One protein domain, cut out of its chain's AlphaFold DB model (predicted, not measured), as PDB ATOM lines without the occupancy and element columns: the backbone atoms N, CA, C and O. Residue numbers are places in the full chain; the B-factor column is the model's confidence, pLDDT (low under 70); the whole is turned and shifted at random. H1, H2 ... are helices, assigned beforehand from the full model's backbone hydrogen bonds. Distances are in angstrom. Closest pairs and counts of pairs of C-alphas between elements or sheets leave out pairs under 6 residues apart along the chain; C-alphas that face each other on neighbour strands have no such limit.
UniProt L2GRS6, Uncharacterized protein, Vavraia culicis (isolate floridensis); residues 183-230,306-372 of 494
ATOM      1  N   ASP A 183      -6.002   0.988 -19.574       89.62
ATOM      2  CA  ASP A 183      -5.762  -0.257 -18.832       89.62
ATOM      3  C   ASP A 183      -4.390  -0.889 -19.134       89.62
ATOM      4  O   ASP A 183      -3.727  -1.396 -18.228       89.62
ATOM      5  N   ASP A 184      -3.938  -0.836 -20.391       93.00
ATOM      6  CA  ASP A 184      -2.658  -1.410 -20.826       93.00
ATOM      7  C   ASP A 184      -1.461  -0.517 -20.438       93.00
ATOM      8  O   ASP A 184      -0.339  -1.002 -20.294       93.00
ATOM      9  N   ILE A 185      -1.684   0.785 -20.217       94.12
ATOM     10  CA  ILE A 185      -0.670   1.717 -19.693       94.12
ATOM     11  C   ILE A 185      -0.299   1.369 -18.247       94.12
ATOM     12  O   ILE A 185       0.878   1.429 -17.886       94.12
ATOM     13  N   LEU A 186      -1.271   0.959 -17.423       92.38
ATOM     14  CA  LEU A 186      -1.043   0.643 -16.006       92.38
ATOM     15  C   LEU A 186      -0.052  -0.516 -15.797       92.38
ATOM     16  O   LEU A 186       0.617  -0.561 -14.765       92.38
ATOM     17  N   TYR A 187       0.117  -1.409 -16.780       91.62
ATOM     18  CA  TYR A 187       1.148  -2.456 -16.749       91.62
ATOM     19  C   TYR A 187       2.564  -1.882 -16.595       91.62
ATOM     20  O   TYR A 187       3.375  -2.433 -15.856       91.62
ATOM     21  N   PHE A 188       2.858  -0.747 -17.235       95.06
ATOM     22  CA  PHE A 188       4.192  -0.140 -17.225       95.06
ATOM     23  C   PHE A 188       4.576   0.480 -15.869       95.06
ATOM     24  O   PHE A 188       5.749   0.781 -15.658       95.06
ATOM     25  N   LEU A 189       3.644   0.587 -14.912       93.38
ATOM     26  CA  LEU A 189       3.971   0.894 -13.512       93.38
ATOM     27  C   LEU A 189       4.780  -0.223 -12.832       93.38
ATOM     28  O   LEU A 189       5.438   0.037 -11.834       93.38
ATOM     29  N   ARG A 190       4.779  -1.441 -13.391       93.19
ATOM     30  CA  ARG A 190       5.598  -2.587 -12.953       93.19
ATOM     31  C   ARG A 190       7.024  -2.563 -13.518       93.19
ATOM     32  O   ARG A 190       7.775  -3.508 -13.315       93.19
ATOM     33  N   SER A 191       7.386  -1.542 -14.297       93.31
ATOM     34  CA  SER A 191       8.723  -1.446 -14.883       93.31
ATOM     35  C   SER A 191       9.762  -1.120 -13.814       93.31
ATOM     36  O   SER A 191       9.598  -0.144 -13.087       93.31
ATOM     37  N   GLU A 192      10.861  -1.873 -13.770       92.25
ATOM     38  CA  GLU A 192      12.026  -1.565 -12.925       92.25
ATOM     39  C   GLU A 192      12.616  -0.175 -13.247       92.25
ATOM     40  O   GLU A 192      13.052   0.550 -12.350       92.25
ATOM     41  N   ASP A 193      12.545   0.240 -14.517       93.44
ATOM     42  CA  ASP A 193      13.020   1.533 -15.009       93.44
ATOM     43  C   ASP A 193      12.108   2.689 -14.551       93.44
ATOM     44  O   ASP A 193      10.948   2.824 -14.960       93.44
ATOM     45  N   GLU A 194      12.653   3.570 -13.711       93.94
ATOM     46  CA  GLU A 194      11.939   4.745 -13.207       93.94
ATOM     47  C   GLU A 194      11.564   5.766 -14.295       93.94
ATOM     48  O   GLU A 194      10.587   6.495 -14.120       93.94
ATOM     49  N   GLU A 195      12.270   5.835 -15.431       94.75
ATOM     50  CA  GLU A 195      11.890   6.725 -16.533       94.75
ATOM     51  C   GLU A 195      10.614   6.263 -17.228       94.75
ATOM     52  O   GLU A 195       9.839   7.099 -17.697       94.75
ATOM     53  N   ILE A 196      10.393   4.949 -17.291       96.00
ATOM     54  CA  ILE A 196       9.153   4.370 -17.805       96.00
ATOM     55  C   ILE A 196       8.000   4.696 -16.862       96.00
ATOM     56  O   ILE A 196       7.002   5.258 -17.315       96.00
ATOM     57  N   ARG A 197       8.159   4.458 -15.554       95.56
ATOM     58  CA  ARG A 197       7.131   4.809 -14.559       95.56
ATOM     59  C   ARG A 197       6.833   6.316 -14.552       95.56
ATOM     60  O   ARG A 197       5.669   6.713 -14.538       95.56
ATOM     61  N   CYS A 198       7.856   7.164 -14.685       94.38
ATOM     62  CA  CYS A 198       7.692   8.611 -14.859       94.38
ATOM     63  C   CYS A 198       6.883   8.980 -16.115       94.38
ATOM     64  O   CYS A 198       6.073   9.906 -16.058       94.38
ATOM     65  N   GLU A 199       7.104   8.312 -17.251       95.62
ATOM     66  CA  GLU A 199       6.373   8.602 -18.492       95.62
ATOM     67  C   GLU A 199       4.910   8.149 -18.412       95.62
ATOM     68  O   GLU A 199       4.022   8.881 -18.849       95.62
ATOM     69  N   VAL A 200       4.646   7.007 -17.765       95.62
ATOM     70  CA  VAL A 200       3.285   6.549 -17.446       95.62
ATOM     71  C   VAL A 200       2.527   7.613 -16.656       95.62
ATOM     72  O   VAL A 200       1.444   8.021 -17.068       95.62
ATOM     73  N   VAL A 201       3.105   8.122 -15.563       93.75
ATOM     74  CA  VAL A 201       2.455   9.147 -14.726       93.75
ATOM     75  C   VAL A 201       2.143  10.422 -15.523       93.75
ATOM     76  O   VAL A 201       1.057  10.980 -15.373       93.75
ATOM     77  N   LYS A 202       3.035  10.864 -16.425       93.31
ATOM     78  CA  LYS A 202       2.764  12.017 -17.308       93.31
ATOM     79  C   LYS A 202       1.598  11.762 -18.262       93.31
ATOM     80  O   LYS A 202       0.749  12.637 -18.415       93.31
ATOM     81  N   GLU A 203       1.570  10.607 -18.925       95.25
ATOM     82  CA  GLU A 203       0.557  10.304 -19.942       95.25
ATOM     83  C   GLU A 203      -0.829  10.103 -19.316       95.25
ATOM     84  O   GLU A 203      -1.809  10.642 -19.831       95.25
ATOM     85  N   ILE A 204      -0.903   9.436 -18.156       93.00
ATOM     86  CA  ILE A 204      -2.128   9.334 -17.345       93.00
ATOM     87  C   ILE A 204      -2.687  10.732 -17.045       93.00
ATOM     88  O   ILE A 204      -3.875  10.990 -17.253       93.00
ATOM     89  N   TRP A 205      -1.836  11.669 -16.616       89.50
ATOM     90  CA  TRP A 205      -2.278  13.030 -16.304       89.50
ATOM     91  C   TRP A 205      -2.679  13.846 -17.518       89.50
ATOM     92  O   TRP A 205      -3.678  14.558 -17.464       89.50
ATOM     93  N   LYS A 206      -1.928  13.737 -18.617       92.56
ATOM     94  CA  LYS A 206      -2.266  14.378 -19.890       92.56
ATOM     95  C   LYS A 206      -3.677  13.979 -20.334       92.56
ATOM     96  O   LYS A 206      -4.491  14.862 -20.588       92.56
ATOM     97  N   ARG A 207      -3.981  12.678 -20.300       92.88
ATOM     98  CA  ARG A 207      -5.297  12.111 -20.643       92.88
ATOM     99  C   ARG A 207      -6.411  12.481 -19.663       92.88
ATOM    100  O   ARG A 207      -7.546  12.706 -20.073       92.88
ATOM    101  N   THR A 208      -6.086  12.583 -18.375       89.88
ATOM    102  CA  THR A 208      -7.027  13.066 -17.348       89.88
ATOM    103  C   THR A 208      -7.385  14.541 -17.581       89.88
ATOM    104  O   THR A 208      -8.541  14.937 -17.443       89.88
ATOM    105  N   ALA A 209      -6.394  15.362 -17.946       86.50
ATOM    106  CA  ALA A 209      -6.540  16.805 -18.117       86.50
ATOM    107  C   ALA A 209      -7.245  17.198 -19.426       86.50
ATOM    108  O   ALA A 209      -8.037  18.141 -19.422       86.50
ATOM    109  N   ASP A 210      -6.983  16.491 -20.531       90.81
ATOM    110  CA  ASP A 210      -7.695  16.696 -21.802       90.81
ATOM    111  C   ASP A 210      -9.043  15.944 -21.880       90.81
ATOM    112  O   ASP A 210      -9.858  16.226 -22.760       90.81
ATOM    113  N   GLY A 211      -9.312  15.045 -20.927       88.44
ATOM    114  CA  GLY A 211     -10.543  14.258 -20.841       88.44
ATOM    115  C   GLY A 211     -10.611  13.079 -21.816       88.44
ATOM    116  O   GLY A 211     -11.689  12.509 -21.990       88.44
ATOM    117  N   SER A 212      -9.499  12.709 -22.460       89.12
ATOM    118  CA  SER A 212      -9.424  11.560 -23.376       89.12
ATOM    119  C   SER A 212      -9.317  10.205 -22.671       89.12
ATOM    120  O   SER A 212      -9.589   9.181 -23.298       89.12
ATOM    121  N   GLY A 213      -8.961  10.185 -21.384       89.75
ATOM    122  CA  GLY A 213      -8.830   8.965 -20.587       89.75
ATOM    123  C   GLY A 213      -8.882   9.224 -19.083       89.75
ATOM    124  O   GLY A 213      -8.980  10.365 -18.636       89.75
ATOM    125  N   PHE A 214      -8.828   8.151 -18.293       88.12
ATOM    126  CA  PHE A 214      -8.700   8.189 -16.828       88.12
ATOM    127  C   PHE A 214      -9.717   9.092 -16.093       88.12
ATOM    128  O   PHE A 214      -9.411   9.661 -15.047       88.12
ATOM    129  N   ALA A 215     -10.953   9.198 -16.599       86.75
ATOM    130  CA  ALA A 215     -11.978  10.116 -16.078       86.75
ATOM    131  C   ALA A 215     -12.215  10.011 -14.554       86.75
ATOM    132  O   ALA A 215     -12.443  11.018 -13.894       86.75
ATOM    133  N   TYR A 216     -12.067   8.817 -13.973       82.44
ATOM    134  CA  TYR A 216     -12.183   8.593 -12.528       82.44
ATOM    135  C   TYR A 216     -11.142   9.371 -11.688       82.44
ATOM    136  O   TYR A 216     -11.415   9.706 -10.535       82.44
ATOM    137  N   LEU A 217      -9.960   9.681 -12.245       84.06
ATOM    138  CA  LEU A 217      -8.955  10.527 -11.591       84.06
ATOM    139  C   LEU A 217      -9.386  11.985 -11.570       84.06
ATOM    140  O   LEU A 217      -9.099  12.682 -10.602       84.06
ATOM    141  N   LYS A 218     -10.090  12.451 -12.606       83.69
ATOM    142  CA  LYS A 218     -10.581  13.826 -12.664       83.69
ATOM    143  C   LYS A 218     -11.536  14.097 -11.501       83.69
ATOM    144  O   LYS A 218     -11.292  15.021 -10.733       83.69
ATOM    145  N   ASP A 219     -12.508  13.211 -11.282       79.81
ATOM    146  CA  ASP A 219     -13.439  13.289 -10.150       79.81
ATOM    147  C   ASP A 219     -12.722  13.231  -8.786       79.81
ATOM    148  O   ASP A 219     -13.215  13.767  -7.794       79.81
ATOM    149  N   TRP A 220     -11.587  12.528  -8.687       80.12
ATOM    150  CA  TRP A 220     -10.769  12.466  -7.468       80.12
ATOM    151  C   TRP A 220     -10.014  13.782  -7.228       80.12
ATOM    152  O   TRP A 220     -10.010  14.302  -6.113       80.12
ATOM    153  N   ILE A 221      -9.426  14.352  -8.285       78.25
ATOM    154  CA  ILE A 221      -8.715  15.639  -8.261       78.25
ATOM    155  C   ILE A 221      -9.675  16.783  -7.932       78.25
ATOM    156  O   ILE A 221      -9.339  17.652  -7.131       78.25
ATOM    157  N   GLU A 222     -10.863  16.794  -8.537       81.56
ATOM    158  CA  GLU A 222     -11.870  17.832  -8.317       81.56
ATOM    159  C   GLU A 222     -12.364  17.809  -6.864       81.56
ATOM    160  O   GLU A 222     -12.261  18.835  -6.194       81.56
ATOM    161  N   ARG A 223     -12.724  16.638  -6.314       75.38
ATOM    162  CA  ARG A 223     -13.079  16.492  -4.886       75.38
ATOM    163  C   ARG A 223     -11.954  16.926  -3.939       75.38
ATOM    164  O   ARG A 223     -12.194  17.697  -3.018       75.38
ATOM    165  N   GLY A 224     -10.710  16.512  -4.200       68.00
ATOM    166  CA  GLY A 224      -9.552  16.931  -3.396       68.00
ATOM    167  C   GLY A 224      -9.230  18.434  -3.471       68.00
ATOM    168  O   GLY A 224      -8.486  18.941  -2.630       68.00
ATOM    169  N   ASN A 225      -9.779  19.146  -4.461       65.81
ATOM    170  CA  ASN A 225      -9.682  20.599  -4.598       65.81
ATOM    171  C   ASN A 225     -10.904  21.346  -4.024       65.81
ATOM    172  O   ASN A 225     -10.779  22.527  -3.698       65.81
ATOM    173  N   GLU A 226     -12.059  20.694  -3.874       66.88
ATOM    174  CA  GLU A 226     -13.226  21.250  -3.169       66.88
ATOM    175  C   GLU A 226     -12.942  21.382  -1.666       66.88
ATOM    176  O   GLU A 226     -13.083  22.482  -1.134       66.88
ATOM    177  N   ASP A 227     -12.365  20.353  -1.028       58.97
ATOM    178  CA  ASP A 227     -11.867  20.413   0.364       58.97
ATOM    179  C   ASP A 227     -10.929  21.622   0.604       58.97
ATOM    180  O   ASP A 227     -10.906  22.242   1.673       58.97
ATOM    181  N   LEU A 228     -10.136  21.972  -0.415       53.06
ATOM    182  CA  LEU A 228      -9.206  23.103  -0.420       53.06
ATOM    183  C   LEU A 228      -9.931  24.457  -0.469       53.06
ATOM    184  O   LEU A 228      -9.541  25.375   0.256       53.06
ATOM    185  N   LYS A 229     -10.986  24.583  -1.285       57.50
ATOM    186  CA  LYS A 229     -11.807  25.803  -1.375       57.50
ATOM    187  C   LYS A 229     -12.612  26.033  -0.104       57.50
ATOM    188  O   LYS A 229     -12.554  27.131   0.440       57.50
ATOM    189  N   ASP A 230     -13.268  24.995   0.411       57.06
ATOM    190  CA  ASP A 230     -14.059  25.076   1.643       57.06
ATOM    191  C   ASP A 230     -13.185  25.470   2.845       57.06
ATOM    192  O   ASP A 230     -13.605  26.256   3.698       57.06
ATOM    193  N   VAL A 306      12.098  -1.662  -5.245       92.19
ATOM    194  CA  VAL A 306      11.561  -1.776  -6.618       92.19
ATOM    195  C   VAL A 306      10.845  -3.109  -6.816       92.19
ATOM    196  O   VAL A 306       9.789  -3.150  -7.443       92.19
ATOM    197  N   GLU A 307      11.370  -4.181  -6.236       93.81
ATOM    198  CA  GLU A 307      10.796  -5.522  -6.273       93.81
ATOM    199  C   GLU A 307       9.499  -5.585  -5.458       93.81
ATOM    200  O   GLU A 307       8.488  -6.071  -5.961       93.81
ATOM    201  N   GLU A 308       9.487  -5.034  -4.239       94.50
ATOM    202  CA  GLU A 308       8.289  -4.975  -3.388       94.50
ATOM    203  C   GLU A 308       7.169  -4.148  -4.030       94.50
ATOM    204  O   GLU A 308       6.009  -4.564  -4.040       94.50
ATOM    205  N   TYR A 309       7.513  -3.004  -4.627       94.19
ATOM    206  CA  TYR A 309       6.575  -2.169  -5.371       94.19
ATOM    207  C   TYR A 309       6.057  -2.873  -6.632       94.19
ATOM    208  O   TYR A 309       4.854  -2.885  -6.901       94.19
ATOM    209  N   THR A 310       6.942  -3.529  -7.386       92.25
ATOM    210  CA  THR A 310       6.564  -4.305  -8.576       92.25
ATOM    211  C   THR A 310       5.631  -5.457  -8.209       92.25
ATOM    212  O   THR A 310       4.639  -5.685  -8.906       92.25
ATOM    213  N   GLN A 311       5.882  -6.136  -7.087       94.31
ATOM    214  CA  GLN A 311       5.014  -7.179  -6.545       94.31
ATOM    215  C   GLN A 311       3.657  -6.606  -6.105       94.31
ATOM    216  O   GLN A 311       2.621  -7.125  -6.514       94.31
ATOM    217  N   LEU A 312       3.636  -5.474  -5.388       94.25
ATOM    218  CA  LEU A 312       2.408  -4.770  -4.993       94.25
ATOM    219  C   LEU A 312       1.522  -4.428  -6.204       94.25
ATOM    220  O   LEU A 312       0.324  -4.715  -6.194       94.25
ATOM    221  N   ILE A 313       2.091  -3.839  -7.260       93.69
ATOM    222  CA  ILE A 313       1.359  -3.506  -8.496       93.69
ATOM    223  C   ILE A 313       0.999  -4.776  -9.297       93.69
ATOM    224  O   ILE A 313       0.059  -4.760 -10.098       93.69
ATOM    225  N   THR A 314       1.712  -5.888  -9.090       91.50
ATOM    226  CA  THR A 314       1.417  -7.189  -9.713       91.50
ATOM    227  C   THR A 314       0.216  -7.881  -9.082       91.50
ATOM    228  O   THR A 314      -0.678  -8.306  -9.817       91.50
ATOM    229  N   ASP A 315       0.156  -7.907  -7.752       92.38
ATOM    230  CA  ASP A 315      -0.916  -8.537  -6.971       92.38
ATOM    231  C   ASP A 315      -2.192  -7.680  -6.893       92.38
ATOM    232  O   ASP A 315      -3.276  -8.176  -6.575       92.38
ATOM    233  N   THR A 316      -2.094  -6.386  -7.210       91.56
ATOM    234  CA  THR A 316      -3.241  -5.472  -7.229       91.56
ATOM    235  C   THR A 316      -4.082  -5.648  -8.499       91.56
ATOM    236  O   THR A 316      -3.606  -5.481  -9.622       91.56
ATOM    237  N   CYS A 317      -5.379  -5.920  -8.317       89.75
ATOM    238  CA  CYS A 317      -6.367  -5.941  -9.398       89.75
ATOM    239  C   CYS A 317      -6.454  -4.565 -10.104       89.75
ATOM    240  O   CYS A 317      -6.525  -3.551  -9.403       89.75
ATOM    241  N   PRO A 318      -6.533  -4.495 -11.452       86.94
ATOM    242  CA  PRO A 318      -6.616  -3.231 -12.187       86.94
ATOM    243  C   PRO A 318      -7.698  -2.266 -11.690       86.94
ATOM    244  O   PRO A 318      -7.449  -1.069 -11.636       86.94
ATOM    245  N   ASP A 319      -8.866  -2.753 -11.265       86.06
ATOM    246  CA  ASP A 319      -9.945  -1.880 -10.778       86.06
ATOM    247  C   ASP A 319      -9.626  -1.241  -9.417       86.06
ATOM    248  O   ASP A 319      -9.981  -0.088  -9.174       86.06
ATOM    249  N   VAL A 320      -8.880  -1.946  -8.558       88.06
ATOM    250  CA  VAL A 320      -8.370  -1.398  -7.290       88.06
ATOM    251  C   VAL A 320      -7.290  -0.355  -7.575       88.06
ATOM    252  O   VAL A 320      -7.351   0.751  -7.040       88.06
ATOM    253  N   LEU A 321      -6.355  -0.674  -8.480       87.12
ATOM    254  CA  LEU A 321      -5.304   0.245  -8.919       87.12
ATOM    255  C   LEU A 321      -5.885   1.519  -9.548       87.12
ATOM    256  O   LEU A 321      -5.376   2.601  -9.286       87.12
ATOM    257  N   LYS A 322      -6.973   1.415 -10.322       86.06
ATOM    258  CA  LYS A 322      -7.728   2.577 -10.808       86.06
ATOM    259  C   LYS A 322      -8.331   3.355  -9.634       86.06
ATOM    260  O   LYS A 322      -8.083   4.548  -9.513       86.06
ATOM    261  N   SER A 323      -9.067   2.696  -8.739       83.56
ATOM    262  CA  SER A 323      -9.809   3.375  -7.664       83.56
ATOM    263  C   SER A 323      -8.958   4.239  -6.719       83.56
ATOM    264  O   SER A 323      -9.481   5.207  -6.170       83.56
ATOM    265  N   ASP A 324      -7.668   3.923  -6.552       85.75
ATOM    266  CA  ASP A 324      -6.764   4.603  -5.612       85.75
ATOM    267  C   ASP A 324      -5.335   4.788  -6.173       85.75
ATOM    268  O   ASP A 324      -4.333   4.682  -5.461       85.75
ATOM    269  N   LEU A 325      -5.217   5.052  -7.482       87.44
ATOM    270  CA  LEU A 325      -3.919   5.173  -8.163       87.44
ATOM    271  C   LEU A 325      -2.921   6.125  -7.463       87.44
ATOM    272  O   LEU A 325      -1.752   5.745  -7.358       87.44
ATOM    273  N   PRO A 326      -3.308   7.318  -6.957       86.50
ATOM    274  CA  PRO A 326      -2.371   8.209  -6.271       86.50
ATOM    275  C   PRO A 326      -1.698   7.555  -5.056       86.50
ATOM    276  O   PRO A 326      -0.496   7.728  -4.865       86.50
ATOM    277  N   SER A 327      -2.427   6.752  -4.274       86.19
ATOM    278  CA  SER A 327      -1.884   6.067  -3.092       86.19
ATOM    279  C   SER A 327      -0.980   4.884  -3.442       86.19
ATOM    280  O   SER A 327      -0.140   4.497  -2.629       86.19
ATOM    281  N   PHE A 328      -1.117   4.309  -4.642       89.69
ATOM    282  CA  PHE A 328      -0.127   3.379  -5.186       89.69
ATOM    283  C   PHE A 328       1.125   4.124  -5.644       89.69
ATOM    284  O   PHE A 328       2.210   3.798  -5.180       89.69
ATOM    285  N   LEU A 329       0.987   5.172  -6.459       89.94
ATOM    286  CA  LEU A 329       2.124   5.956  -6.958       89.94
ATOM    287  C   LEU A 329       2.940   6.627  -5.836       89.94
ATOM    288  O   LEU A 329       4.143   6.816  -5.983       89.94
ATOM    289  N   MET A 330       2.324   6.936  -4.691       87.25
ATOM    290  CA  MET A 330       3.032   7.428  -3.501       87.25
ATOM    291  C   MET A 330       3.904   6.385  -2.792       87.25
ATOM    292  O   MET A 330       4.770   6.760  -2.001       87.25
ATOM    293  N   LYS A 331       3.721   5.095  -3.089       91.00
ATOM    294  CA  LYS A 331       4.577   3.997  -2.610       91.00
ATOM    295  C   LYS A 331       5.732   3.690  -3.568       91.00
ATOM    296  O   LYS A 331       6.501   2.779  -3.286       91.00
ATOM    297  N   ASP A 332       5.857   4.412  -4.685       92.94
ATOM    298  CA  ASP A 332       6.946   4.188  -5.636       92.94
ATOM    299  C   ASP A 332       8.311   4.485  -4.974       92.94
ATOM    300  O   ASP A 332       8.475   5.555  -4.375       92.94
ATOM    301  N   PRO A 333       9.307   3.585  -5.078       91.56
ATOM    302  CA  PRO A 333      10.649   3.813  -4.535       91.56
ATOM    303  C   PRO A 333      11.336   5.066  -5.086       91.56
ATOM    304  O   PRO A 333      12.193   5.641  -4.422       91.56
ATOM    305  N   SER A 334      11.001   5.495  -6.306       91.19
ATOM    306  CA  SER A 334      11.653   6.645  -6.927       91.19
ATOM    307  C   SER A 334      11.008   7.960  -6.488       91.19
ATOM    308  O   SER A 334       9.893   8.302  -6.905       91.19
ATOM    309  N   SER A 335      11.773   8.782  -5.756       86.94
ATOM    310  CA  SER A 335      11.419  10.178  -5.464       86.94
ATOM    311  C   SER A 335      11.068  10.956  -6.745       86.94
ATOM    312  O   SER A 335      10.218  11.836  -6.722       86.94
ATOM    313  N   LYS A 336      11.651  10.606  -7.904       89.88
ATOM    314  CA  LYS A 336      11.388  11.243  -9.212       89.88
ATOM    315  C   LYS A 336       9.976  10.950  -9.741       89.88
ATOM    316  O   LYS A 336       9.334  11.868 -10.258       89.88
ATOM    317  N   VAL A 337       9.473   9.721  -9.573       90.12
ATOM    318  CA  VAL A 337       8.086   9.348  -9.931       90.12
ATOM    319  C   VAL A 337       7.105  10.095  -9.028       90.12
ATOM    320  O   VAL A 337       6.209  10.789  -9.519       90.12
ATOM    321  N   LYS A 338       7.358  10.061  -7.716       88.88
ATOM    322  CA  LYS A 338       6.658  10.866  -6.709       88.88
ATOM    323  C   LYS A 338       6.671  12.368  -7.054       88.88
ATOM    324  O   LYS A 338       5.632  13.017  -6.977       88.88
ATOM    325  N   PHE A 339       7.781  12.940  -7.530       85.88
ATOM    326  CA  PHE A 339       7.845  14.352  -7.948       85.88
ATOM    327  C   PHE A 339       7.014  14.677  -9.173       85.88
ATOM    328  O   PHE A 339       6.445  15.768  -9.243       85.88
ATOM    329  N   HIS A 340       6.925  13.765 -10.138       86.62
ATOM    330  CA  HIS A 340       6.002  13.950 -11.251       86.62
ATOM    331  C   HIS A 340       4.561  13.960 -10.743       86.62
ATOM    332  O   HIS A 340       3.842  14.909 -11.050       86.62
ATOM    333  N   LEU A 341       4.177  13.007  -9.886       85.44
ATOM    334  CA  LEU A 341       2.857  12.991  -9.252       85.44
ATOM    335  C   LEU A 341       2.566  14.300  -8.494       85.44
ATOM    336  O   LEU A 341       1.529  14.918  -8.719       85.44
ATOM    337  N   LEU A 342       3.500  14.776  -7.667       83.19
ATOM    338  CA  LEU A 342       3.375  16.018  -6.897       83.19
ATOM    339  C   LEU A 342       3.182  17.257  -7.777       83.19
ATOM    340  O   LEU A 342       2.254  18.036  -7.560       83.19
ATOM    341  N   LYS A 343       4.027  17.409  -8.804       83.12
ATOM    342  CA  LYS A 343       3.966  18.510  -9.776       83.12
ATOM    343  C   LYS A 343       2.644  18.549 -10.544       83.12
ATOM    344  O   LYS A 343       2.206  19.628 -10.954       83.12
ATOM    345  N   LEU A 344       2.057  17.377 -10.771       78.44
ATOM    346  CA  LEU A 344       0.837  17.175 -11.543       78.44
ATOM    347  C   LEU A 344      -0.435  17.333 -10.699       78.44
ATOM    348  O   LEU A 344      -1.399  17.927 -11.176       78.44
ATOM    349  N   LEU A 345      -0.432  16.846  -9.456       76.88
ATOM    350  CA  LEU A 345      -1.582  16.908  -8.551       76.88
ATOM    351  C   LEU A 345      -1.698  18.228  -7.791       76.88
ATOM    352  O   LEU A 345      -2.784  18.794  -7.734       76.88
ATOM    353  N   LYS A 346      -0.601  18.702  -7.182       79.12
ATOM    354  CA  LYS A 346      -0.560  19.907  -6.327       79.12
ATOM    355  C   LYS A 346      -1.618  19.963  -5.206       79.12
ATOM    356  O   LYS A 346      -1.918  21.042  -4.702       79.12
ATOM    357  N   THR A 347      -2.190  18.826  -4.802       75.69
ATOM    358  CA  THR A 347      -3.233  18.781  -3.767       75.69
ATOM    359  C   THR A 347      -2.628  18.901  -2.367       75.69
ATOM    360  O   THR A 347      -1.538  18.392  -2.094       75.69
ATOM    361  N   LYS A 348      -3.358  19.539  -1.441       75.94
ATOM    362  CA  LYS A 348      -2.917  19.761  -0.051       75.94
ATOM    363  C   LYS A 348      -2.546  18.459   0.664       75.94
ATOM    364  O   LYS A 348      -1.497  18.387   1.299       75.94
ATOM    365  N   ASN A 349      -3.368  17.419   0.507       77.38
ATOM    366  CA  ASN A 349      -3.132  16.099   1.102       77.38
ATOM    367  C   ASN A 349      -1.823  15.468   0.613       77.38
ATOM    368  O   ASN A 349      -1.123  14.827   1.392       77.38
ATOM    369  N   LEU A 350      -1.469  15.682  -0.656       76.31
ATOM    370  CA  LEU A 350      -0.223  15.187  -1.218       76.31
ATOM    371  C   LEU A 350       0.968  15.978  -0.670       76.31
ATOM    372  O   LEU A 350       1.877  15.379  -0.110       76.31
ATOM    373  N   VAL A 351       0.931  17.315  -0.716       82.69
ATOM    374  CA  VAL A 351       1.977  18.176  -0.120       82.69
ATOM    375  C   VAL A 351       2.217  17.813   1.355       82.69
ATOM    376  O   VAL A 351       3.365  17.683   1.775       82.69
ATOM    377  N   GLN A 352       1.153  17.547   2.119       83.75
ATOM    378  CA  GLN A 352       1.231  17.108   3.515       83.75
ATOM    379  C   GLN A 352       1.943  15.755   3.703       83.75
ATOM    380  O   GLN A 352       2.612  15.571   4.722       83.75
ATOM    381  N   GLN A 353       1.830  14.816   2.758       83.12
ATOM    382  CA  GLN A 353       2.590  13.560   2.797       83.12
ATOM    383  C   GLN A 353       4.081  13.813   2.553       83.12
ATOM    384  O   GLN A 353       4.904  13.353   3.341       83.12
ATOM    385  N   PHE A 354       4.432  14.609   1.535       85.88
ATOM    386  CA  PHE A 354       5.835  14.928   1.243       85.88
ATOM    387  C   PHE A 354       6.506  15.709   2.378       85.88
ATOM    388  O   PHE A 354       7.662  15.434   2.670       85.88
ATOM    389  N   ILE A 355       5.795  16.617   3.064       87.12
ATOM    390  CA  ILE A 355       6.288  17.338   4.260       87.12
ATOM    391  C   ILE A 355       6.799  16.388   5.348       87.12
ATOM    392  O   ILE A 355       7.757  16.714   6.044       87.12
ATOM    393  N   ASN A 356       6.190  15.211   5.484       86.81
ATOM    394  CA  ASN A 356       6.562  14.219   6.489       86.81
ATOM    395  C   ASN A 356       7.557  13.165   5.960       86.81
ATOM    396  O   ASN A 356       7.844  12.201   6.667       86.81
ATOM    397  N   SER A 357       8.078  13.323   4.737       87.88
ATOM    398  CA  SER A 357       9.020  12.374   4.132       87.88
ATOM    399  C   SER A 357      10.377  12.348   4.843       87.88
ATOM    400  O   SER A 357      10.872  13.381   5.309       87.88
ATOM    401  N   SER A 358      11.016  11.174   4.867       87.12
ATOM    402  CA  SER A 358      12.419  10.983   5.256       87.12
ATOM    403  C   SER A 358      13.371  11.751   4.328       87.12
ATOM    404  O   SER A 358      14.310  12.406   4.802       87.12
ATOM    405  N   ASP A 359      13.112  11.725   3.017       87.94
ATOM    406  CA  ASP A 359      13.929  12.392   2.007       87.94
ATOM    407  C   ASP A 359      13.706  13.911   2.049       87.94
ATOM    408  O   ASP A 359      12.623  14.446   1.807       87.94
ATOM    409  N   TRP A 360      14.775  14.646   2.342       92.06
ATOM    410  CA  TRP A 360      14.733  16.102   2.393       92.06
ATOM    411  C   TRP A 360      14.529  16.732   1.014       92.06
ATOM    412  O   TRP A 360      14.017  17.844   0.945       92.06
ATOM    413  N   ARG A 361      14.879  16.034  -0.076       89.75
ATOM    414  CA  ARG A 361      14.572  16.477  -1.444       89.75
ATOM    415  C   ARG A 361      13.073  16.420  -1.696       89.75
ATOM    416  O   ARG A 361      12.537  17.292  -2.375       89.75
ATOM    417  N   GLU A 362      12.391  15.435  -1.107       89.25
ATOM    418  CA  GLU A 362      10.934  15.346  -1.164       89.25
ATOM    419  C   GLU A 362      10.270  16.533  -0.456       89.25
ATOM    420  O   GLU A 362       9.387  17.176  -1.032       89.25
ATOM    421  N   ARG A 363      10.787  16.926   0.712       92.31
ATOM    422  CA  ARG A 363      10.355  18.143   1.420       92.31
ATOM    423  C   ARG A 363      10.705  19.427   0.649       92.31
ATOM    424  O   ARG A 363       9.843  20.281   0.451       92.31
ATOM    425  N   GLU A 364      11.926  19.553   0.126       92.19
ATOM    426  CA  GLU A 364      12.372  20.720  -0.657       92.19
ATOM    427  C   GLU A 364      11.535  20.950  -1.930       92.19
ATOM    428  O   GLU A 364      11.319  22.094  -2.350       92.19
ATOM    429  N   GLN A 365      11.072  19.869  -2.561       87.44
ATOM    430  CA  GLN A 365      10.240  19.930  -3.758       87.44
ATOM    431  C   GLN A 365       8.769  20.227  -3.426       87.44
ATOM    432  O   GLN A 365       8.107  20.912  -4.205       87.44
ATOM    433  N   ALA A 366       8.267  19.769  -2.274       90.00
ATOM    434  CA  ALA A 366       6.916  20.066  -1.786       90.00
ATOM    435  C   ALA A 366       6.701  21.533  -1.415       90.00
ATOM    436  O   ALA A 366       5.613  22.061  -1.645       90.00
ATOM    437  N   LEU A 367       7.748  22.211  -0.946       90.19
ATOM    438  CA  LEU A 367       7.739  23.652  -0.709       90.19
ATOM    439  C   LEU A 367       7.274  24.456  -1.941       90.19
ATOM    440  O   LEU A 367       6.494  25.393  -1.794       90.19
ATOM    441  N   GLU A 368       7.683  24.067  -3.157       86.12
ATOM    442  CA  GLU A 368       7.298  24.754  -4.410       86.12
ATOM    443  C   GLU A 368       5.798  24.656  -4.736       86.12
ATOM    444  O   GLU A 368       5.291  25.415  -5.564       86.12
ATOM    445  N   TYR A 369       5.085  23.731  -4.091       83.69
ATOM    446  CA  TYR A 369       3.649  23.506  -4.265       83.69
ATOM    447  C   TYR A 369       2.851  23.797  -2.982       83.69
ATOM    448  O   TYR A 369       1.643  23.557  -2.941       83.69
ATOM    449  N   SER A 370       3.491  24.339  -1.938       81.62
ATOM    450  CA  SER A 370       2.851  24.666  -0.661       81.62
ATOM    451  C   SER A 370       2.030  25.955  -0.749       81.62
ATOM    452  O   SER A 370       2.469  27.025  -0.331       81.62
ATOM    453  N   LEU A 371       0.808  25.833  -1.268       69.88
ATOM    454  CA  LEU A 371      -0.176  26.925  -1.335       69.88
ATOM    455  C   LEU A 371      -0.764  27.309   0.036       69.88
ATOM    456  O   LEU A 371      -1.377  28.364   0.164       69.88
ATOM    457  N   ASP A 372      -0.593  26.462   1.051       79.00
ATOM    458  CA  ASP A 372      -1.144  26.643   2.395       79.00
ATOM    459  C   ASP A 372      -0.120  27.307   3.336       79.00
ATOM    460  O   ASP A 372       1.036  26.871   3.416       79.00
TER     461      ASP A 372
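What this domain is: This is residues 183 to 230 and 306 to 372 of the 494 residues of an uncharacterized protein of Vavraia culicis (isolate floridensis) (UniProt L2GRS6). Helices H4, H1, H2 and H7 lie side by side in an arc, with short H6 on its inner side; the hairpin of H8 and H9 extends the body beyond H7. H3 and H5 lie across one end of these helices, with few contacts. The 115 printed residues hold nine named helices, H1 to H9 in chain order, and no named strand: the class is all helix. The whole is compact, with a radius of gyration of the C-alphas of 13.8 A and spans of 36 by 32 by 20 A.

How they stand to each other: H1, residues 183 to 190, forms a helical hairpin with H2, residues 194 to 210, at a shallow tilt of 30 degrees; H2 touches it with residues 196 to 200 alone, and the closest C-alphas, of Leu 189 and Arg 197, are 5.1 A apart. H3, residues 215 to 230, touches H2 only at the corner, C-alphas 208 and 215 being closest at 5.9 A, and stands about perpendicular to it at 77 degrees. H4, residues 306 to 315, touches H1, running opposite ways at a shallow tilt of 32 degrees; C-alphas 190 and 310 are closest at 4.8 A. H5, residues 318 to 323, is close to H1 but not clearly touching, with closest C-alphas 183 and 318 at 7.3 A. H6, residues 325 to 329, touches H7, residues 335 to 345; C-alphas 329 and 338 are closest at 6.7 A. H7 touches H2, the same way at a shallow tilt of 6 degrees, with C-alphas 198 and 337 closest at 5.0 A. H8, residues 348 to 355, only just touches H3, with 3 pairs of C-alphas within 8 A; the closest are 228 and 348, at 7.1 A. H9, residues 360 to 367, forms a helical hairpin with H8, with C-alphas 355 and 363 closest at 5.0 A, and touches H7, where C-alphas 335 and 362 are closest at 6.7 A. H2 and H4 are apart. Every O i to N i+4 pair is within hydrogen-bond range in H2 and H4 to H9; H3 has 11 of 12, and H1 has 0 of 4 but 4 of 5 O i to N i+3 pairs.

Where its parts are: H1 begins at C-alpha 183, (-5.762, -0.257, -18.832), and is 13.0 A long. H2 measures 24.5 A, H3 23.3 A, H7 15.0 A and H4 14.2 A; H5, H6, H8 and H9 are shorter. H9 ends at C-alpha 367, (7.739, 23.652, -0.709).

The domain as a whole: The farthest C-alphas, of Asp 230 and Glu 307, are 40.2 A apart. Residues 231 to 305 are not printed, and C-alphas 230 and 306 are 38.0 A apart across this cut. Of the links that are printed whole, each is tight. Mean pLDDT of the printed part is 86.5; residues 224 to 230 and 371 are under 70.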